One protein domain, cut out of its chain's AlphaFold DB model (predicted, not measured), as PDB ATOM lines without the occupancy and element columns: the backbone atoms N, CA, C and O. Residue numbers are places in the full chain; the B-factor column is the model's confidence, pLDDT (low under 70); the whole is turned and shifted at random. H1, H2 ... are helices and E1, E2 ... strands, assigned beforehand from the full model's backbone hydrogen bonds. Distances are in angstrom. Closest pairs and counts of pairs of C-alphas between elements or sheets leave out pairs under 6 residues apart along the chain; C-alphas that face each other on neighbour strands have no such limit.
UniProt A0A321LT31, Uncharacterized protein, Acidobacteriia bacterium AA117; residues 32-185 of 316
ATOM      1  N   ARG A  32      15.583  31.862  37.637       93.06
ATOM      2  CA  ARG A  32      16.219  32.721  36.635       93.06
ATOM      3  C   ARG A  32      15.758  34.172  36.722       93.06
ATOM      4  O   ARG A  32      16.601  35.065  36.730       93.06
ATOM      5  N   GLN A  33      14.449  34.411  36.807       91.94
ATOM      6  CA  GLN A  33      13.915  35.767  36.914       91.94
ATOM      7  C   GLN A  33      14.415  36.463  38.180       91.94
ATOM      8  O   GLN A  33      14.762  37.638  38.134       91.94
ATOM      9  N   ALA A  34      14.537  35.735  39.291       92.50
ATOM     10  CA  ALA A  34      15.110  36.278  40.515       92.50
ATOM     11  C   ALA A  34      16.585  36.657  40.356       92.50
ATOM     12  O   ALA A  34      16.992  37.707  40.840       92.50
ATOM     13  N   VAL A  35      17.387  35.858  39.646       91.19
ATOM     14  CA  VAL A  35      18.781  36.226  39.342       91.19
ATOM     15  C   VAL A  35      18.843  37.456  38.439       91.19
ATOM     16  O   VAL A  35      19.630  38.365  38.700       91.19
ATOM     17  N   ILE A  36      17.984  37.534  37.420       90.50
ATOM     18  CA  ILE A  36      17.878  38.722  36.567       90.50
ATOM     19  C   ILE A  36      17.506  39.941  37.413       90.50
ATOM     20  O   ILE A  36      18.161  40.971  37.295       90.50
ATOM     21  N   GLU A  37      16.527  39.841  38.309       89.31
ATOM     22  CA  GLU A  37      16.134  40.931  39.210       89.31
ATOM     23  C   GLU A  37      17.240  41.303  40.206       89.31
ATOM     24  O   GLU A  37      17.449  42.488  40.459       89.31
ATOM     25  N   MET A  38      17.994  40.333  40.733       86.06
ATOM     26  CA  MET A  38      19.143  40.589  41.610       86.06
ATOM     27  C   MET A  38      20.215  41.419  40.911       86.06
ATOM     28  O   MET A  38      20.699  42.404  41.465       86.06
ATOM     29  N   MET A  39      20.569  41.034  39.687       81.69
ATOM     30  CA  MET A  39      21.654  41.664  38.936       81.69
ATOM     31  C   MET A  39      21.208  42.987  38.306       81.69
ATOM     32  O   MET A  39      21.930  43.984  38.343       81.69
ATOM     33  N   SER A  40      19.991  43.029  37.761       79.69
ATOM     34  CA  SER A  40      19.454  44.207  37.072       79.69
ATOM     35  C   SER A  40      18.794  45.223  38.006       79.69
ATOM     36  O   SER A  40      18.673  46.388  37.633       79.69
ATOM     37  N   GLY A  41      18.402  44.825  39.220       70.50
ATOM     38  CA  GLY A  41      17.773  45.681  40.231       70.50
ATOM     39  C   GLY A  41      18.761  46.411  41.147       70.50
ATOM     40  O   GLY A  41      18.338  47.165  42.023       70.50
ATOM     41  N   GLY A  42      20.073  46.226  40.954       71.12
ATOM     42  CA  GLY A  42      21.103  46.823  41.808       71.12
ATOM     43  C   GLY A  42      20.996  46.344  43.254       71.12
ATOM     44  O   GLY A  42      20.521  45.243  43.515       71.12
ATOM     45  N   ASP A  43      21.392  47.186  44.206       69.44
ATOM     46  CA  ASP A  43      21.370  46.801  45.619       69.44
ATOM     47  C   ASP A  43      19.958  46.508  46.129       69.44
ATOM     48  O   ASP A  43      19.775  45.594  46.925       69.44
ATOM     49  N   ALA A  44      18.938  47.220  45.641       76.38
ATOM     50  CA  ALA A  44      17.548  46.948  46.004       76.38
ATOM     51  C   ALA A  44      17.082  45.571  45.499       76.38
ATOM     52  O   ALA A  44      16.437  44.830  46.243       76.38
ATOM     53  N   GLY A  45      17.443  45.214  44.262       82.81
ATOM     54  CA  GLY A  45      17.171  43.896  43.684       82.81
ATOM     55  C   GLY A  45      17.889  42.781  44.436       82.81
ATOM     56  O   GLY A  45      17.260  41.810  44.852       82.81
ATOM     57  N   LEU A  46      19.189  42.947  44.695       81.88
ATOM     58  CA  LEU A  46      19.963  41.995  45.487       81.88
ATOM     59  C   LEU A  46      19.363  41.823  46.886       81.88
ATOM     60  O   LEU A  46      19.063  40.703  47.292       81.88
ATOM     61  N   MET A  47      19.122  42.930  47.594       81.62
ATOM     62  CA  MET A  47      18.565  42.914  48.944       81.62
ATOM     63  C   MET A  47      17.212  42.214  48.985       81.62
ATOM     64  O   MET A  47      17.022  41.371  49.857       81.62
ATOM     65  N   LYS A  48      16.311  42.475  48.024       87.44
ATOM     66  CA  LYS A  48      15.000  41.808  47.904       87.44
ATOM     67  C   LYS A  48      15.120  40.282  47.900       87.44
ATOM     68  O   LYS A  48      14.281  39.609  48.501       87.44
ATOM     69  N   HIS A  49      16.168  39.757  47.276       88.69
ATOM     70  CA  HIS A  49      16.397  38.330  47.103       88.69
ATOM     71  C   HIS A  49      17.397  37.735  48.098       88.69
ATOM     72  O   HIS A  49      17.682  36.551  48.011       88.69
ATOM     73  N   LEU A  50      17.906  38.464  49.089       87.06
ATOM     74  CA  LEU A  50      18.601  37.815  50.210       87.06
ATOM     75  C   LEU A  50      17.604  37.060  51.103       87.06
ATOM     76  O   LEU A  50      16.412  37.380  51.136       87.06
ATOM     77  N   THR A  51      18.073  36.059  51.850       84.19
ATOM     78  CA  THR A  51      17.242  35.406  52.875       84.19
ATOM     79  C   THR A  51      16.811  36.411  53.944       84.19
ATOM     80  O   THR A  51      17.511  37.395  54.211       84.19
ATOM     81  N   LEU A  52      15.648  36.196  54.563       84.19
ATOM     82  CA  LEU A  52      15.104  37.125  55.565       84.19
ATOM     83  C   LEU A  52      16.064  37.317  56.748       84.19
ATOM     84  O   LEU A  52      16.218  38.421  57.270       84.19
ATOM     85  N   GLU A  53      16.768  36.256  57.134       80.81
ATOM     86  CA  GLU A  53      17.778  36.266  58.188       80.81
ATOM     87  C   GLU A  53      18.950  37.198  57.849       80.81
ATOM     88  O   GLU A  53      19.506  37.844  58.740       80.81
ATOM     89  N   VAL A  54      19.321  37.279  56.568       77.06
ATOM     90  CA  VAL A  54      20.389  38.154  56.074       77.06
ATOM     91  C   VAL A  54      19.877  39.584  55.912       77.06
ATOM     92  O   VAL A  54      20.532  40.501  56.398       77.06
ATOM     93  N   GLN A  55      18.691  39.799  55.333       78.44
ATOM     94  CA  GLN A  55      18.097  41.141  55.203       78.44
ATOM     95  C   GLN A  55      18.005  41.861  56.556       78.44
ATOM     96  O   GLN A  55      18.429  43.009  56.682       78.44
ATOM     97  N   ASN A  56      17.547  41.152  57.591       78.31
ATOM     98  CA  ASN A  56      17.434  41.693  58.947       78.31
ATOM     99  C   ASN A  56      18.793  42.086  59.554       78.31
ATOM    100  O   ASN A  56      18.857  42.982  60.395       78.31
ATOM    101  N   LYS A  57      19.890  41.452  59.119       70.50
ATOM    102  CA  LYS A  57      21.259  41.808  59.525       70.50
ATOM    103  C   LYS A  57      21.849  42.949  58.690       70.50
ATOM    104  O   LYS A  57      22.668  43.703  59.207       70.50
ATOM    105  N   PHE A  58      21.427  43.093  57.435       63.31
ATOM    106  CA  PHE A  58      21.931  44.097  56.491       63.31
ATOM    107  C   PHE A  58      21.175  45.433  56.511       63.31
ATOM    108  O   PHE A  58      21.614  46.369  55.852       63.31
ATOM    109  N   ALA A  59      20.127  45.587  57.329       56.97
ATOM    110  CA  ALA A  59      19.432  46.868  57.533       56.97
ATOM    111  C   ALA A  59      20.343  48.031  58.014       56.97
ATOM    112  O   ALA A  59      19.896  49.173  58.064       56.97
ATOM    113  N   HIS A  60      21.612  47.753  58.352       49.78
ATOM    114  CA  HIS A  60      22.601  48.729  58.826       49.78
ATOM    115  C   HIS A  60      23.985  48.620  58.141       49.78
ATOM    116  O   HIS A  60      24.951  49.181  58.658       49.78
ATOM    117  N   ALA A  61      24.123  47.891  57.026       44.50
ATOM    118  CA  ALA A  61      25.419  47.684  56.366       44.50
ATOM    119  C   ALA A  61      25.636  48.668  55.191       44.50
ATOM    120  O   ALA A  61      24.707  48.870  54.405       44.50
ATOM    121  N   PRO A  62      26.830  49.278  55.045       42.50
ATOM    122  CA  PRO A  62      27.122  50.184  53.937       42.50
ATOM    123  C   PRO A  62      27.228  49.438  52.597       42.50
ATOM    124  O   PRO A  62      27.799  48.348  52.506       42.50
ATOM    125  N   GLN A  63      26.650  50.053  51.564       55.41
ATOM    126  CA  GLN A  63      26.672  49.618  50.169       55.41
ATOM    127  C   GLN A  63      28.002  50.005  49.533       55.41
ATOM    128  O   GLN A  63      28.231  51.185  49.317       55.41
ATOM    129  N   ASP A  64      28.869  49.036  49.252       47.78
ATOM    130  CA  ASP A  64      29.990  49.230  48.328       47.78
ATOM    131  C   ASP A  64      30.492  47.867  47.841       47.78
ATOM    132  O   ASP A  64      31.364  47.230  48.443       47.78
ATOM    133  N   SER A  65      29.921  47.382  46.734       52.56
ATOM    134  CA  SER A  65      30.519  46.284  45.973       52.56
ATOM    135  C   SER A  65      30.828  46.747  44.549       52.56
ATOM    136  O   SER A  65      29.945  47.155  43.798       52.56
ATOM    137  N   THR A  66      32.109  46.677  44.179       50.25
ATOM    138  CA  THR A  66      32.654  47.182  42.905       50.25
ATOM    139  C   THR A  66      32.081  46.473  41.673       50.25
ATOM    140  O   THR A  66      32.050  47.030  40.582       50.25
ATOM    141  N   LEU A  67      31.606  45.234  41.833       49.69
ATOM    142  CA  LEU A  67      30.906  44.510  40.771       49.69
ATOM    143  C   LEU A  67      29.510  45.101  40.519       49.69
ATOM    144  O   LEU A  67      29.100  45.246  39.369       49.69
ATOM    145  N   MET A  68      28.787  45.477  41.579       55.47
ATOM    146  CA  MET A  68      27.449  46.057  41.446       55.47
ATOM    147  C   MET A  68      27.501  47.489  40.922       55.47
ATOM    148  O   MET A  68      26.615  47.863  40.154       55.47
ATOM    149  N   SER A  69      28.540  48.264  41.250       55.78
ATOM    150  CA  SER A  69      28.742  49.595  40.662       55.78
ATOM    151  C   SER A  69      29.056  49.514  39.163       55.78
ATOM    152  O   SER A  69      28.461  50.254  38.380       55.78
ATOM    153  N   ALA A  70      29.875  48.549  38.727       53.28
ATOM    154  CA  ALA A  70      30.117  48.295  37.304       53.28
ATOM    155  C   ALA A  70      28.826  47.906  36.552       53.28
ATOM    156  O   ALA A  70      28.540  48.448  35.483       53.28
ATOM    157  N   ILE A  71      27.993  47.033  37.132       56.25
ATOM    158  CA  ILE A  71      26.687  46.665  36.553       56.25
ATOM    159  C   ILE A  71      25.708  47.850  36.584       56.25
ATOM    160  O   ILE A  71      24.927  48.039  35.653       56.25
ATOM    161  N   ALA A  72      25.713  48.673  37.634       58.44
ATOM    162  CA  ALA A  72      24.894  49.885  37.718       58.44
ATOM    163  C   ALA A  72      25.245  50.899  36.627       58.44
ATOM    164  O   ALA A  72      24.353  51.450  35.985       58.44
ATOM    165  N   MET A  73      26.532  51.080  36.366       56.00
ATOM    166  CA  MET A  73      27.018  51.950  35.308       56.00
ATOM    167  C   MET A  73      26.684  51.411  33.917       56.00
ATOM    168  O   MET A  73      26.155  52.157  33.100       56.00
ATOM    169  N   ALA A  74      26.908  50.116  33.665       52.72
ATOM    170  CA  ALA A  74      26.540  49.485  32.397       52.72
ATOM    171  C   ALA A  74      25.030  49.577  32.116       52.72
ATOM    172  O   ALA A  74      24.611  49.735  30.972       52.72
ATOM    173  N   ARG A  75      24.192  49.532  33.159       59.75
ATOM    174  CA  ARG A  75      22.750  49.793  33.038       59.75
ATOM    175  C   ARG A  75      22.458  51.246  32.677       59.75
ATOM    176  O   ARG A  75      21.662  51.488  31.776       59.75
ATOM    177  N   ALA A  76      23.105  52.202  33.346       56.81
ATOM    178  CA  ALA A  76      22.902  53.630  33.097       56.81
ATOM    179  C   ALA A  76      23.263  54.044  31.658       56.81
ATOM    180  O   ALA A  76      22.679  54.984  31.125       56.81
ATOM    181  N   THR A  77      24.185  53.323  31.018       53.59
ATOM    182  CA  THR A  77      24.607  53.554  29.630       53.59
ATOM    183  C   THR A  77      23.873  52.686  28.601       53.59
ATOM    184  O   THR A  77      24.153  52.805  27.411       53.59
ATOM    185  N   GLY A  78      22.948  51.812  29.022       63.22
ATOM    186  CA  GLY A  78      22.236  50.885  28.128       63.22
ATOM    187  C   GLY A  78      23.093  49.731  27.586       63.22
ATOM    188  O   GLY A  78      22.670  49.030  26.672       63.22
ATOM    189  N   MET A  79      24.281  49.519  28.157       68.25
ATOM    190  CA  MET A  79      25.233  48.465  27.785       68.25
ATOM    191  C   MET A  79      24.863  47.086  28.357       68.25
ATOM    192  O   MET A  79      25.522  46.100  28.048       68.25
ATOM    193  N   PHE A  80      23.832  46.997  29.203       76.69
ATOM    194  CA  PHE A  80      23.383  45.761  29.846       76.69
ATOM    195  C   PHE A  80      22.092  45.231  29.208       76.69
ATOM    196  O   PHE A  80      21.088  45.942  29.148       76.69
ATOM    197  N   GLN A  81      22.088  43.961  28.803       84.06
ATOM    198  CA  GLN A  81      20.908  43.254  28.296       84.06
ATOM    199  C   GLN A  81      20.727  41.935  29.042       84.06
ATOM    200  O   GLN A  81      21.676  41.166  29.163       84.06
ATOM    201  N   SER A  82      19.517  41.645  29.516       88.69
ATOM    202  CA  SER A  82      19.169  40.372  30.161       88.69
ATOM    203  C   SER A  82      18.231  39.545  29.293       88.69
ATOM    204  O   SER A  82      17.400  40.094  28.572       88.69
ATOM    205  N   PHE A  83      18.315  38.223  29.416       91.00
ATOM    206  CA  PHE A  83      17.533  37.283  28.621       91.00
ATOM    207  C   PHE A  83      16.788  36.314  29.541       91.00
ATOM    208  O   PHE A  83      17.395  35.623  30.362       91.00
ATOM    209  N   GLU A  84      15.468  36.226  29.383       87.25
ATOM    210  CA  GLU A  84      14.601  35.346  30.186       87.25
ATOM    211  C   GLU A  84      14.631  33.879  29.725       87.25
ATOM    212  O   GLU A  84      14.183  32.988  30.442       87.25
ATOM    213  N   SER A  85      15.182  33.600  28.540       87.00
ATOM    214  CA  SER A  85      15.270  32.250  27.974       87.00
ATOM    215  C   SER A  85      16.604  32.005  27.261       87.00
ATOM    216  O   SER A  85      17.325  32.938  26.912       87.00
ATOM    217  N   GLY A  86      16.957  30.729  27.075       90.81
ATOM    218  CA  GLY A  86      18.212  30.316  26.440       90.81
ATOM    219  C   GLY A  86      19.418  30.267  27.393       90.81
ATOM    220  O   GLY A  86      19.267  30.510  28.589       90.81
ATOM    221  N   PRO A  87      20.615  29.927  26.886       91.19
ATOM    222  CA  PRO A  87      21.803  29.706  27.714       91.19
ATOM    223  C   PRO A  87      22.465  30.999  28.198       91.19
ATOM    224  O   PRO A  87      23.231  30.958  29.148       91.19
ATOM    225  N   VAL A  88      22.210  32.138  27.556       92.19
ATOM    226  CA  VAL A  88      22.760  33.436  27.966       92.19
ATOM    227  C   VAL A  88      21.817  34.061  28.986       92.19
ATOM    228  O   VAL A  88      20.617  34.120  28.742       92.19
ATOM    229  N   LEU A  89      22.343  34.512  30.122       88.56
ATOM    230  CA  LEU A  89      21.577  35.167  31.180       88.56
ATOM    231  C   LEU A  89      21.588  36.687  31.014       88.56
ATOM    232  O   LEU A  89      20.534  37.323  31.028       88.56
ATOM    233  N   PHE A  90      22.771  37.265  30.821       87.50
ATOM    234  CA  PHE A  90      22.928  38.668  30.459       87.50
ATOM    235  C   PHE A  90      24.213  38.903  29.673       87.50
ATOM    236  O   PHE A  90      25.152  38.105  29.705       87.50
ATOM    237  N   VAL A  91      24.225  40.025  28.966       84.00
ATOM    238  CA  VAL A  91      25.332  40.521  28.161       84.00
ATOM    239  C   VAL A  91      25.643  41.942  28.606       84.00
ATOM    240  O   VAL A  91      24.734  42.749  28.801       84.00
ATOM    241  N   ILE A  92      26.931  42.231  28.753       80.56
ATOM    242  CA  ILE A  92      27.464  43.579  28.923       80.56
ATOM    243  C   ILE A  92      28.272  43.885  27.666       80.56
ATOM    244  O   ILE A  92      29.287  43.234  27.424       80.56
ATOM    245  N   ASP A  93      27.802  44.829  26.863       78.88
ATOM    246  CA  ASP A  93      28.410  45.209  25.588       78.88
ATOM    247  C   ASP A  93      28.985  46.625  25.684       78.88
ATOM    248  O   ASP A  93      28.245  47.591  25.870       78.88
ATOM    249  N   ASN A  94      30.309  46.743  25.588       76.00
ATOM    250  CA  ASN A  94      31.025  48.009  25.543       76.00
ATOM    251  C   ASN A  94      31.496  48.290  24.105       76.00
ATOM    252  O   ASN A  94      32.621  47.924  23.733       76.00
ATOM    253  N   PRO A  95      30.693  49.012  23.301       74.50
ATOM    254  CA  PRO A  95      31.017  49.273  21.903       74.50
ATOM    255  C   PRO A  95      32.231  50.194  21.731       74.50
ATOM    256  O   PRO A  95      32.824  50.223  20.660       74.50
ATOM    257  N   GLN A  96      32.630  50.952  22.763       71.69
ATOM    258  CA  GLN A  96      33.801  51.832  22.673       71.69
ATOM    259  C   GLN A  96      35.119  51.054  22.692       71.69
ATOM    260  O   GLN A  96      36.112  51.515  22.134       71.69
ATOM    261  N   GLN A  97      35.133  49.894  23.350       70.12
ATOM    262  CA  GLN A  97      36.315  49.038  23.476       70.12
ATOM    263  C   GLN A  97      36.200  47.763  22.631       70.12
ATOM    264  O   GLN A  97      37.106  46.935  22.666       70.12
ATOM    265  N   ASN A  98      35.107  47.615  21.869       74.38
ATOM    266  CA  ASN A  98      34.718  46.376  21.192       74.38
ATOM    267  C   ASN A  98      34.753  45.164  22.137       74.38
ATOM    268  O   ASN A  98      35.137  44.070  21.722       74.38
ATOM    269  N   GLU A  99      34.393  45.368  23.404       75.75
ATOM    270  CA  GLU A  99      34.425  44.340  24.442       75.75
ATOM    271  C   GLU A  99      33.012  43.896  24.785       75.75
ATOM    272  O   GLU A  99      32.140  44.716  25.059       75.75
ATOM    273  N   LYS A 100      32.801  42.586  24.830       78.88
ATOM    274  CA  LYS A 100      31.521  41.989  25.184       78.88
ATOM    275  C   LYS A 100      31.736  40.887  26.204       78.88
ATOM    276  O   LYS A 100      32.499  39.951  25.963       78.88
ATOM    277  N   ILE A 101      31.036  40.989  27.326       81.44
ATOM    278  CA  ILE A 101      31.005  39.974  28.377       81.44
ATOM    279  C   ILE A 101      29.642  39.293  28.335       81.44
ATOM    280  O   ILE A 101      28.607  39.944  28.469       81.44
ATOM    281  N   GLU A 102      29.640  37.978  28.178       82.75
ATOM    282  CA  GLU A 102      28.451  37.138  28.226       82.75
ATOM    283  C   GLU A 102      28.487  36.277  29.485       82.75
ATOM    284  O   GLU A 102      29.467  35.580  29.756       82.75
ATOM    285  N   VAL A 103      27.397  36.300  30.248       86.56
ATOM    286  CA  VAL A 103      27.197  35.376  31.364       86.56
ATOM    287  C   VAL A 103      26.211  34.313  30.937       86.56
ATOM    288  O   VAL A 103      25.099  34.627  30.504       86.56
ATOM    289  N   ARG A 104      26.625  33.053  31.041       89.00
ATOM    290  CA  ARG A 104      25.856  31.898  30.581       89.00
ATOM    291  C   ARG A 104      25.489  30.988  31.742       89.00
ATOM    292  O   ARG A 104      26.234  30.894  32.709       89.00
ATOM    293  N   ILE A 105      24.341  30.334  31.627       92.31
ATOM    294  CA  ILE A 105      23.916  29.247  32.504       92.31
ATOM    295  C   ILE A 105      24.458  27.949  31.907       92.31
ATOM    296  O   ILE A 105      24.031  27.533  30.828       92.31
ATOM    297  N   ASP A 106      25.396  27.323  32.611       89.94
ATOM    298  CA  ASP A 106      25.976  26.030  32.235       89.94
ATOM    299  C   ASP A 106      25.111  24.869  32.737       89.94
ATOM    300  O   ASP A 106      24.955  23.854  32.056       89.94
ATOM    301  N   ASN A 107      24.554  25.018  33.940       89.75
ATOM    302  CA  ASN A 107      23.725  24.018  34.595       89.75
ATOM    303  C   ASN A 107      22.647  24.706  35.436       89.75
ATOM    304  O   ASN A 107      22.915  25.708  36.095       89.75
ATOM    305  N   ASP A 108      21.446  24.146  35.419       90.19
ATOM    306  CA  ASP A 108      20.284  24.612  36.170       90.19
ATOM    307  C   ASP A 108      19.543  23.365  36.673       90.19
ATOM    308  O   ASP A 108      19.129  22.508  35.885       90.19
ATOM    309  N   SER A 109      19.467  23.210  37.996       91.75
ATOM    310  CA  SER A 109      18.871  22.043  38.647       91.75
ATOM    311  C   SER A 109      17.887  22.461  39.735       91.75
ATOM    312  O   SER A 109      18.221  22.449  40.928       91.75
ATOM    313  N   LEU A 110      16.640  22.658  39.322       92.69
ATOM    314  CA  LEU A 110      15.496  22.846  40.205       92.69
ATOM    315  C   LEU A 110      15.085  21.534  40.900       92.69
ATOM    316  O   LEU A 110      14.766  20.529  40.260       92.69
ATOM    317  N   ARG A 111      15.062  21.542  42.236       90.56
ATOM    318  CA  ARG A 111      14.627  20.430  43.095       90.56
ATOM    319  C   ARG A 111      13.728  20.948  44.214       90.56
ATOM    320  O   ARG A 111      14.209  21.366  45.265       90.56
ATOM    321  N   GLY A 112      12.416  20.866  44.004       90.56
ATOM    322  CA  GLY A 112      11.436  21.351  44.977       90.56
ATOM    323  C   GLY A 112      11.531  22.865  45.144       90.56
ATOM    324  O   GLY A 112      11.336  23.598  44.179       90.56
ATOM    325  N   ASP A 113      11.845  23.316  46.356       92.69
ATOM    326  CA  ASP A 113      12.022  24.726  46.721       92.69
ATOM    327  C   ASP A 113      13.479  25.204  46.610       92.69
ATOM    328  O   ASP A 113      13.793  26.305  47.059       92.69
ATOM    329  N   ILE A 114      14.383  24.393  46.048       91.25
ATOM    330  CA  ILE A 114      15.807  24.713  45.907       91.25
ATOM    331  C   ILE A 114      16.196  24.685  44.435       91.25
ATOM    332  O   ILE A 114      15.871  23.741  43.722       91.25
ATOM    333  N   ASP A 115      16.963  25.680  44.016       94.50
ATOM    334  CA  ASP A 115      17.551  25.753  42.688       94.50
ATOM    335  C   ASP A 115      19.072  25.908  42.778       94.50
ATOM    336  O   ASP A 115      19.587  26.646  43.624       94.50
ATOM    337  N   ASN A 116      19.798  25.166  41.944       92.38
ATOM    338  CA  ASN A 116      21.248  25.292  41.815       92.38
ATOM    339  C   ASN A 116      21.574  25.708  40.388       92.38
ATOM    340  O   ASN A 116      21.390  24.914  39.467       92.38
ATOM    341  N   MET A 117      22.096  26.920  40.238       93.06
ATOM    342  CA  MET A 117      22.415  27.516  38.950       93.06
ATOM    343  C   MET A 117      23.917  27.754  38.843       93.06
ATOM    344  O   MET A 117      24.490  28.502  39.632       93.06
ATOM    345  N   GLU A 118      24.564  27.133  37.865       90.50
ATOM    346  CA  GLU A 118      25.977  27.344  37.561       90.50
ATOM    347  C   GLU A 118      26.129  28.330  36.411       90.50
ATOM    348  O   GLU A 118      25.556  28.154  35.335       90.50
ATOM    349  N   LEU A 119      26.931  29.359  36.654       88.06
ATOM    350  CA  LEU A 119      27.201  30.448  35.737       88.06
ATOM    351  C   LEU A 119      28.659  30.429  35.283       88.06
ATOM    352  O   LEU A 119      29.580  30.290  36.100       88.06
ATOM    353  N   SER A 120      28.855  30.650  33.988       82.31
ATOM    354  CA  SER A 120      30.149  30.861  33.344       82.31
ATOM    355  C   SER A 120      30.231  32.258  32.737       82.31
ATOM    356  O   SER A 120      29.226  32.870  32.370       82.31
ATOM    357  N   PHE A 121      31.454  32.777  32.661       82.88
ATOM    358  CA  PHE A 121      31.751  34.102  32.133       82.88
ATOM    359  C   PHE A 121      32.591  33.943  30.874       82.88
ATOM    360  O   PHE A 121      33.641  33.303  30.904       82.88
ATOM    361  N   HIS A 122      32.130  34.549  29.789       78.19
ATOM    362  CA  HIS A 122      32.804  34.553  28.501       78.19
ATOM    363  C   HIS A 122      33.080  35.999  28.115       78.19
ATOM    364  O   HIS A 122      32.170  36.823  28.113       78.19
ATOM    365  N   ALA A 123      34.335  36.320  27.821       76.31
ATOM    366  CA  ALA A 123      34.714  37.626  27.307       76.31
ATOM    367  C   ALA A 123      35.049  37.498  25.823       76.31
ATOM    368  O   ALA A 123      35.610  36.498  25.380       76.31
ATOM    369  N   SER A 124      34.711  38.513  25.046       75.44
ATOM    370  CA  SER A 124      35.130  38.630  23.656       75.44
ATOM    371  C   SER A 124      35.567  40.058  23.372       75.44
ATOM    372  O   SER A 124      34.953  41.002  23.869       75.44
ATOM    373  N   ARG A 125      36.633  40.205  22.584       77.00
ATOM    374  CA  ARG A 125      37.126  41.492  22.090       77.00
ATOM    375  C   ARG A 125      37.254  41.419  20.574       77.00
ATOM    376  O   ARG A 125      37.723  40.413  20.039       77.00
ATOM    377  N   ASP A 126      36.779  42.445  19.872       79.00
ATOM    378  CA  ASP A 126      36.792  42.511  18.400       79.00
ATOM    379  C   ASP A 126      36.124  41.285  17.734       79.00
ATOM    380  O   ASP A 126      36.573  40.771  16.707       79.00
ATOM    381  N   GLY A 127      35.058  40.769  18.359       76.12
ATOM    382  CA  GLY A 127      34.307  39.603  17.881       76.12
ATOM    383  C   GLY A 127      35.023  38.256  18.036       76.12
ATOM    384  O   GLY A 127      34.501  37.241  17.574       76.12
ATOM    385  N   LYS A 128      36.194  38.216  18.683       78.69
ATOM    386  CA  LYS A 128      36.905  36.978  19.020       78.69
ATOM    387  C   LYS A 128      36.734  36.673  20.499       78.69
ATOM    388  O   LYS A 128      36.955  37.539  21.340       78.69
ATOM    389  N   GLU A 129      36.346  35.440  20.808       73.69
ATOM    390  CA  GLU A 129      36.285  34.958  22.187       73.69
ATOM    391  C   GLU A 129      37.700  34.957  22.782       73.69
ATOM    392  O   GLU A 129      38.621  34.339  22.242       73.69
ATOM    393  N   GLU A 130      37.875  35.704  23.866       67.12
ATOM    394  CA  GLU A 130      39.131  35.811  24.594       67.12
ATOM    395  C   GLU A 130      39.056  34.838  25.772       67.12
ATOM    396  O   GLU A 130      38.151  34.907  26.609       67.12
ATOM    397  N   SER A 131      39.992  33.888  25.840       60.66
ATOM    398  CA  SER A 131      40.035  32.977  26.979       60.66
ATOM    399  C   SER A 131      40.412  33.772  28.221       60.66
ATOM    400  O   SER A 131      41.526  34.296  28.306       60.66
ATOM    401  N   LEU A 132      39.511  33.833  29.201       62.38
ATOM    402  CA  LEU A 132      39.860  34.378  30.505       62.38
ATOM    403  C   LEU A 132      41.046  33.570  31.065       62.38
ATOM    404  O   LEU A 132      40.993  32.336  31.056       62.38
ATOM    405  N   PRO A 133      42.114  34.226  31.556       51.88
ATOM    406  CA  PRO A 133      43.332  33.542  32.008       51.88
ATOM    407  C   PRO A 133      43.071  32.568  33.168       51.88
ATOM    408  O   PRO A 133      43.839  31.644  33.406       51.88
ATOM    409  N   VAL A 134      41.955  32.748  33.870       59.59
ATOM    410  CA  VAL A 134      41.425  31.853  34.896       59.59
ATOM    411  C   VAL A 134      39.965  31.574  34.582       59.59
ATOM    412  O   VAL A 134      39.185  32.490  34.319       59.59
ATOM    413  N   GLY A 135      39.585  30.298  34.633       62.72
ATOM    414  CA  GLY A 135      38.189  29.913  34.492       62.72
ATOM    415  C   GLY A 135      37.434  30.280  35.762       62.72
ATOM    416  O   GLY A 135      37.678  29.676  36.808       62.72
ATOM    417  N   PHE A 136      36.522  31.245  35.680       70.00
ATOM    418  CA  PHE A 136      35.627  31.589  36.780       70.00
ATOM    419  C   PHE A 136      34.283  30.898  36.593       70.00
ATOM    420  O   PHE A 136      33.647  31.028  35.548       70.00
ATOM    421  N   ARG A 137      33.846  30.178  37.626       76.94
ATOM    422  CA  ARG A 137      32.492  29.636  37.715       76.94
ATOM    423  C   ARG A 137      31.836  30.111  38.992       76.94
ATOM    424  O   ARG A 137      32.453  30.090  40.057       76.94
ATOM    425  N   VAL A 138      30.582  30.516  38.880       83.44
ATOM    426  CA  VAL A 138      29.766  30.938  40.016       83.44
ATOM    427  C   VAL A 138      28.588  29.990  40.117       83.44
ATOM    428  O   VAL A 138      27.791  29.918  39.195       83.44
ATOM    429  N   ALA A 139      28.463  29.270  41.226       87.75
ATOM    430  CA  ALA A 139      27.269  28.486  41.514       87.75
ATOM    431  C   ALA A 139      26.391  29.248  42.510       87.75
ATOM    432  O   ALA A 139      26.820  29.559  43.625       87.75
ATOM    433  N   LEU A 140      25.170  29.561  42.095       91.88
ATOM    434  CA  LEU A 140      24.131  30.163  42.915       91.88
ATOM    435  C   LEU A 140      23.247  29.049  43.468       91.88
ATOM    436  O   LEU A 140      22.720  28.235  42.715       91.88
ATOM    437  N   ASN A 141      23.070  29.027  44.782       93.12
ATOM    438  CA  ASN A 141      22.059  28.209  45.433       93.12
ATOM    439  C   ASN A 141      20.914  29.127  45.859       93.12
ATOM    440  O   ASN A 141      21.090  29.999  46.718       93.12
ATOM    441  N   LEU A 142      19.757  28.944  45.239       94.12
ATOM    442  CA  LEU A 142      18.545  29.703  45.500       94.12
ATOM    443  C   LEU A 142      17.566  28.821  46.274       94.12
ATOM    444  O   LEU A 142      17.473  27.618  46.043       94.12
ATOM    445  N   LYS A 143      16.818  29.431  47.185       93.19
ATOM    446  CA  LYS A 143      15.762  28.785  47.954       93.19
ATOM    447  C   LYS A 143      14.497  29.626  47.915       93.19
ATOM    448  O   LYS A 143      14.549  30.832  48.150       93.19
ATOM    449  N   GLN A 144      13.358  29.003  47.663       92.94
ATOM    450  CA  GLN A 144      12.071  29.681  47.671       92.94
ATOM    451  C   GLN A 144      11.617  29.944  49.120       92.94
ATOM    452  O   GLN A 144      11.485  29.024  49.924       92.94
ATOM    453  N   GLN A 145      11.365  31.207  49.476       88.88
ATOM    454  CA  GLN A 145      10.718  31.595  50.737       88.88
ATOM    455  C   GLN A 145       9.622  32.620  50.450       88.88
ATOM    456  O   GLN A 145       9.893  33.662  49.852       88.88
ATOM    457  N   MET A 146       8.405  32.354  50.933       84.88
ATOM    458  CA  MET A 146       7.242  33.228  50.718       84.88
ATOM    459  C   MET A 146       7.048  33.572  49.231       84.88
ATOM    460  O   MET A 146       6.948  34.741  48.873       84.88
ATOM    461  N   GLU A 147       7.081  32.550  48.369       85.25
ATOM    462  CA  GLU A 147       6.913  32.667  46.908       85.25
ATOM    463  C   GLU A 147       8.010  33.461  46.169       85.25
ATOM    464  O   GLU A 147       7.964  33.574  44.948       85.25
ATOM    465  N   LEU A 148       9.043  33.934  46.877       90.75
ATOM    466  CA  LEU A 148      10.213  34.599  46.306       90.75
ATOM    467  C   LEU A 148      11.425  33.672  46.336       90.75
ATOM    468  O   LEU A 148      11.740  33.079  47.370       90.75
ATOM    469  N   TRP A 149      12.150  33.594  45.226       93.75
ATOM    470  CA  TRP A 149      13.450  32.927  45.201       93.75
ATOM    471  C   TRP A 149      14.481  33.799  45.888       93.75
ATOM    472  O   TRP A 149      14.627  34.976  45.563       93.75
ATOM    473  N   ARG A 150      15.187  33.231  46.859       92.75
ATOM    474  CA  ARG A 150      16.180  33.946  47.648       92.75
ATOM    475  C   ARG A 150      17.525  33.259  47.582       92.75
ATOM    476  O   ARG A 150      17.615  32.039  47.636       92.75
ATOM    477  N   LEU A 151      18.575  34.053  47.487       91.50
ATOM    478  CA  LEU A 151      19.951  33.614  47.466       91.50
ATOM    479  C   LEU A 151      20.342  33.058  48.832       91.50
ATOM    480  O   LEU A 151      20.476  33.799  49.805       91.50
ATOM    481  N   ASN A 152      20.514  31.742  48.885       87.12
ATOM    482  CA  ASN A 152      20.886  31.007  50.085       87.12
ATOM    483  C   ASN A 152      22.407  30.821  50.178       87.12
ATOM    484  O   ASN A 152      22.979  30.974  51.256       87.12
ATOM    485  N   ALA A 153      23.076  30.541  49.056       81.12
ATOM    486  CA  ALA A 153      24.535  30.489  49.001       81.12
ATOM    487  C   ALA A 153      25.087  30.898  47.630       81.12
ATOM    488  O   ALA A 153      24.429  30.751  46.602       81.12
ATOM    489  N   VAL A 154      26.334  31.373  47.627       81.06
ATOM    490  CA  VAL A 154      27.133  31.632  46.424       81.06
ATOM    491  C   VAL A 154      28.448  30.886  46.573       81.06
ATOM    492  O   VAL A 154      29.162  31.084  47.555       81.06
ATOM    493  N   THR A 155      28.784  30.051  45.596       71.88
ATOM    494  CA  THR A 155      30.079  29.371  45.523       71.88
ATOM    495  C   THR A 155      30.866  29.930  44.350       71.88
ATOM    496  O   THR A 155      30.431  29.835  43.205       71.88
ATOM    497  N   LEU A 156      32.039  30.495  44.630       74.69
ATOM    498  CA  LEU A 156      32.979  30.939  43.607       74.69
ATOM    499  C   LEU A 156      34.049  29.865  43.414       74.69
ATOM    500  O   LEU A 156      34.768  29.531  44.354       74.69
ATOM    501  N   SER A 157      34.165  29.345  42.196       70.38
ATOM    502  CA  SER A 157      35.195  28.382  41.812       70.38
ATOM    503  C   SER A 157      36.153  29.017  40.812       70.38
ATOM    504  O   SER A 157      35.729  29.561  39.792       70.38
ATOM    505  N   VAL A 158      37.450  28.923  41.100       73.00
ATOM    506  CA  VAL A 158      38.521  29.404  40.222       73.00
ATOM    507  C   VAL A 158      39.295  28.199  39.707       73.00
ATOM    508  O   VAL A 158      39.852  27.432  40.491       73.00
ATOM    509  N   ARG A 159      39.332  28.020  38.385       67.94
ATOM    510  CA  ARG A 159      40.142  26.996  37.725       67.94
ATOM    511  C   ARG A 159      41.411  27.624  37.169       67.94
ATOM    512  O   ARG A 159      41.355  28.467  36.276       67.94
ATOM    513  N   VAL A 160      42.541  27.149  37.680       73.31
ATOM    514  CA  VAL A 160      43.887  27.607  37.335       73.31
ATOM    515  C   VAL A 160      44.556  26.542  36.451       73.31
ATOM    516  O   VAL A 160      44.885  25.468  36.960       73.31
ATOM    517  N   PRO A 161      44.706  26.756  35.131       66.56
ATOM    518  CA  PRO A 161      45.283  25.762  34.227       66.56
ATOM    519  C   PRO A 161      46.822  25.739  34.304       66.56
ATOM    520  O   PRO A 161      47.502  26.081  33.347       66.56
ATOM    521  N   LEU A 162      47.379  25.272  35.428       72.62
ATOM    522  CA  LEU A 162      48.835  25.220  35.678       72.62
ATOM    523  C   LEU A 162      49.634  24.368  34.669       72.62
ATOM    524  O   LEU A 162      50.852  24.467  34.607       72.62
ATOM    525  N   GLY A 163      48.961  23.503  33.905       70.69
ATOM    526  CA  GLY A 163      49.584  22.675  32.870       70.69
ATOM    527  C   GLY A 163      49.670  23.328  31.486       70.69
ATOM    528  O   GLY A 163      50.228  22.711  30.584       70.69
ATOM    529  N   ASP A 164      49.102  24.523  31.290       70.81
ATOM    530  CA  ASP A 164      49.179  25.258  30.022       70.81
ATOM    531  C   ASP A 164      50.254  26.355  30.129       70.81
ATOM    532  O   ASP A 164      50.083  27.278  30.923       70.81
ATOM    533  N   PRO A 165      51.349  26.311  29.346       66.75
ATOM    534  CA  PRO A 165      52.393  27.338  29.379       66.75
ATOM    535  C   PRO A 165      51.862  28.759  29.138       66.75
ATOM    536  O   PRO A 165      52.354  29.712  29.735       66.75
ATOM    537  N   ARG A 166      50.793  28.896  28.340       67.31
ATOM    538  CA  ARG A 166      50.163  30.189  28.021       67.31
ATOM    539  C   ARG A 166      49.514  30.848  29.233       67.31
ATOM    540  O   ARG A 166      49.271  32.050  29.227       67.31
ATOM    541  N   PHE A 167      49.230  30.078  30.283       66.00
ATOM    542  CA  PHE A 167      48.717  30.605  31.542       66.00
ATOM    543  C   PHE A 167      49.675  31.634  32.156       66.00
ATOM    544  O   PHE A 167      49.228  32.680  32.621       66.00
ATOM    545  N   TYR A 168      50.982  31.368  32.090       65.25
ATOM    546  CA  TYR A 168      52.036  32.234  32.629       65.25
ATOM    547  C   TYR A 168      52.312  33.463  31.755       65.25
ATOM    548  O   TYR A 168      52.845  34.457  32.232       65.25
ATOM    549  N   GLU A 169      51.903  33.413  30.490       64.56
ATOM    550  CA  GLU A 169      51.941  34.542  29.553       64.56
ATOM    551  C   GLU A 169      50.684  35.424  29.677       64.56
ATOM    552  O   GLU A 169      50.591  36.498  29.081       64.56
ATOM    553  N   GLY A 170      49.691  34.958  30.444       57.09
ATOM    554  CA  GLY A 170      48.378  35.563  30.551       57.09
ATOM    555  C   GLY A 170      48.352  36.846  31.394       57.09
ATOM    556  O   GLY A 170      49.169  37.038  32.298       57.09
ATOM    557  N   PRO A 171      47.337  37.708  31.191       52.22
ATOM    558  CA  PRO A 171      47.210  38.990  31.884       52.22
ATOM    559  C   PRO A 171      47.203  38.901  33.420       52.22
ATOM    560  O   PRO A 171      47.562  39.862  34.085       52.22
ATOM    561  N   LEU A 172      46.827  37.752  33.994       54.47
ATOM    562  CA  LEU A 172      46.812  37.529  35.445       54.47
ATOM    563  C   LEU A 172      48.220  37.555  36.078       54.47
ATOM    564  O   LEU A 172      48.347  37.916  37.246       54.47
ATOM    565  N   PHE A 173      49.254  37.186  35.312       58.03
ATOM    566  CA  PHE A 173      50.668  37.202  35.724       58.03
ATOM    567  C   PHE A 173      51.424  38.397  35.156       58.03
ATOM    568  O   PHE A 173      52.572  38.628  35.521       58.03
ATOM    569  N   ASN A 174      50.772  39.181  34.294       53.38
ATOM    570  CA  ASN A 174      51.330  40.412  33.778       53.38
ATOM    571  C   ASN A 174      51.076  41.549  34.795       53.38
ATOM    572  O   ASN A 174      49.912  41.882  35.062       53.38
ATOM    573  N   PRO A 175      52.122  42.151  35.390       51.06
ATOM    574  CA  PRO A 175      51.985  43.142  36.463       51.06
ATOM    575  C   PRO A 175      51.118  44.357  36.078       51.06
ATOM    576  O   PRO A 175      50.419  44.914  36.932       51.06
ATOM    577  N   ASP A 176      51.060  44.704  34.789       49.28
ATOM    578  CA  ASP A 176      50.230  45.794  34.258       49.28
ATOM    579  C   ASP A 176      48.718  45.545  34.394       49.28
ATOM    580  O   ASP A 176      47.936  46.486  34.573       49.28
ATOM    581  N   MET A 177      48.257  44.288  34.358       46.53
ATOM    582  CA  MET A 177      46.825  44.008  34.492       46.53
ATOM    583  C   MET A 177      46.368  44.028  35.950       46.53
ATOM    584  O   MET A 177      45.254  44.464  36.216       46.53
ATOM    585  N   MET A 178      47.216  43.646  36.916       44.81
ATOM    586  CA  MET A 178      46.909  43.864  38.339       44.81
ATOM    587  C   MET A 178      46.819  45.358  38.670       44.81
ATOM    588  O   MET A 178      45.983  45.760  39.482       44.81
ATOM    589  N   ALA A 179      47.626  46.196  38.011       45.59
ATOM    590  CA  ALA A 179      47.494  47.648  38.091       45.59
ATOM    591  C   ALA A 179      46.164  48.140  37.480       45.59
ATOM    592  O   ALA A 179      45.479  48.965  38.086       45.59
ATOM    593  N   ARG A 180      45.721  47.575  36.348       42.41
ATOM    594  CA  ARG A 180      44.411  47.887  35.733       42.41
ATOM    595  C   ARG A 180      43.201  47.328  36.494       42.41
ATOM    596  O   ARG A 180      42.179  47.996  36.574       42.41
ATOM    597  N   ALA A 181      43.309  46.163  37.128       39.16
ATOM    598  CA  ALA A 181      42.273  45.605  37.999       39.16
ATOM    599  C   ALA A 181      42.096  46.437  39.283       39.16
ATOM    600  O   ALA A 181      41.001  46.493  39.840       39.16
ATOM    601  N   ARG A 182      43.148  47.145  39.727       43.53
ATOM    602  CA  ARG A 182      43.044  48.202  40.748       43.53
ATOM    603  C   ARG A 182      42.330  49.454  40.220       43.53
ATOM    604  O   ARG A 182      41.624  50.090  40.993       43.53
ATOM    605  N   ALA A 183      42.469  49.772  38.930       37.50
ATOM    606  CA  ALA A 183      41.797  50.904  38.281       37.50
ATOM    607  C   ALA A 183      40.305  50.648  37.970       37.50
ATOM    608  O   ALA A 183      39.510  51.576  37.967       37.50
ATOM    609  N   LEU A 184      39.888  49.394  37.773       38.06
ATOM    610  CA  LEU A 184      38.475  49.013  37.584       38.06
ATOM    611  C   LEU A 184      37.664  48.961  38.898       38.06
ATOM    612  O   LEU A 184      36.479  48.642  38.884       38.06
ATOM    613  N   GLY A 185      38.294  49.271  40.037       33.53
ATOM    614  CA  GLY A 185      37.647  49.404  41.345       33.53
ATOM    615  C   GLY A 185      37.260  50.837  41.724       33.53
ATOM    616  O   GLY A 185      36.897  51.054  42.878       33.53
TER     617      GLY A 185
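Overview. This is residues 32 to 185 of the 316 residues of an uncharacterized protein of Acidobacteriia bacterium AA117 (UniProt A0A321LT31). A long, twisted antiparallel sheet of seven strands curls round one helix, H1, with H2 side by side with H1 and H4 crossing both near the sheet's E1 and E2. H3 lies farther out beyond H2, and after the sheet a long link leads to H5, of which residues 175 to 180 stick out. The printed part has 154 residues, with four named helices, then seven strands, then a fifth helix: a mixed class. The sheet is branched at E4, with no single order of strands. The whole is compact, with a radius of gyration of the C-alphas of 16.9 A, but elongated, spanning 49 by 32 by 29 A.

Arrangement. H1, residues 32 to 40, and H2, residues 42 to 49, form a helical hairpin; they touch, closest at the C-alphas of Met 38 and Leu 46, 4.2 A, at a shallow tilt of 33 degrees, only just short of steep, opposite ways. H3, residues 52 to 58, is close to H2 but not clearly touching, with the C-alphas of Met 47 and Gln 55 6.5 A apart. H4, residues 66 to 76, touches H1 about perpendicular, at 89 degrees, closest at the C-alphas of Met 39 and Ile 71, 7.5 A. E1, residues 80 to 82, E2, 88 to 94, E3, 99 to 111, E4, 114 to 125, and E5, 128 to 130, form a meander, each strand the antiparallel neighbour of the one before; N 81 and O 91, 2.9 A, join E1 and E2 within hydrogen-bond range, as do N 92 and O 101, 2.8 A, E2 and E3, N 104 and O 120, 2.9 A, E3 and E4, and N 130 and O 123, 2.8 A, E4 and E5. E6, residues 135 to 145, is antiparallel to E4, with N 117 and O 140 at 2.9 A, and to E7, residues 148 to 159, with N 139 and O 155 at 2.8 A. H2 and H4 are on the same face of the sheet. H5, residues 175 to 183, touches no helix and is not on the sheet. In H1, H2, H4 and H5 every O i to N i+4 pair is within hydrogen-bond range; in H3, 2 of 3 are.

Along the chain. H1 begins at C-alpha 32 (16.219, 32.721, 36.635). H4 is 15.3 A long, E3 36.2 A, E4 36.1 A, E6 and E7 32.0 A each; E7 bends by 50 degrees at residue 152. H5 ends at C-alpha 183 (41.797, 50.904, 38.281).

Size, cuts and confidence. The C-alphas farthest apart, those of Met 146 and Pro 165, are 50.3 A apart. The printed part has no cut, and the link E7 to H5 is long, with 15 residues. Mean pLDDT of the printed part is 73.9; residues 58 to 79, 130 to 135 and 165 to 185 are among those under 70.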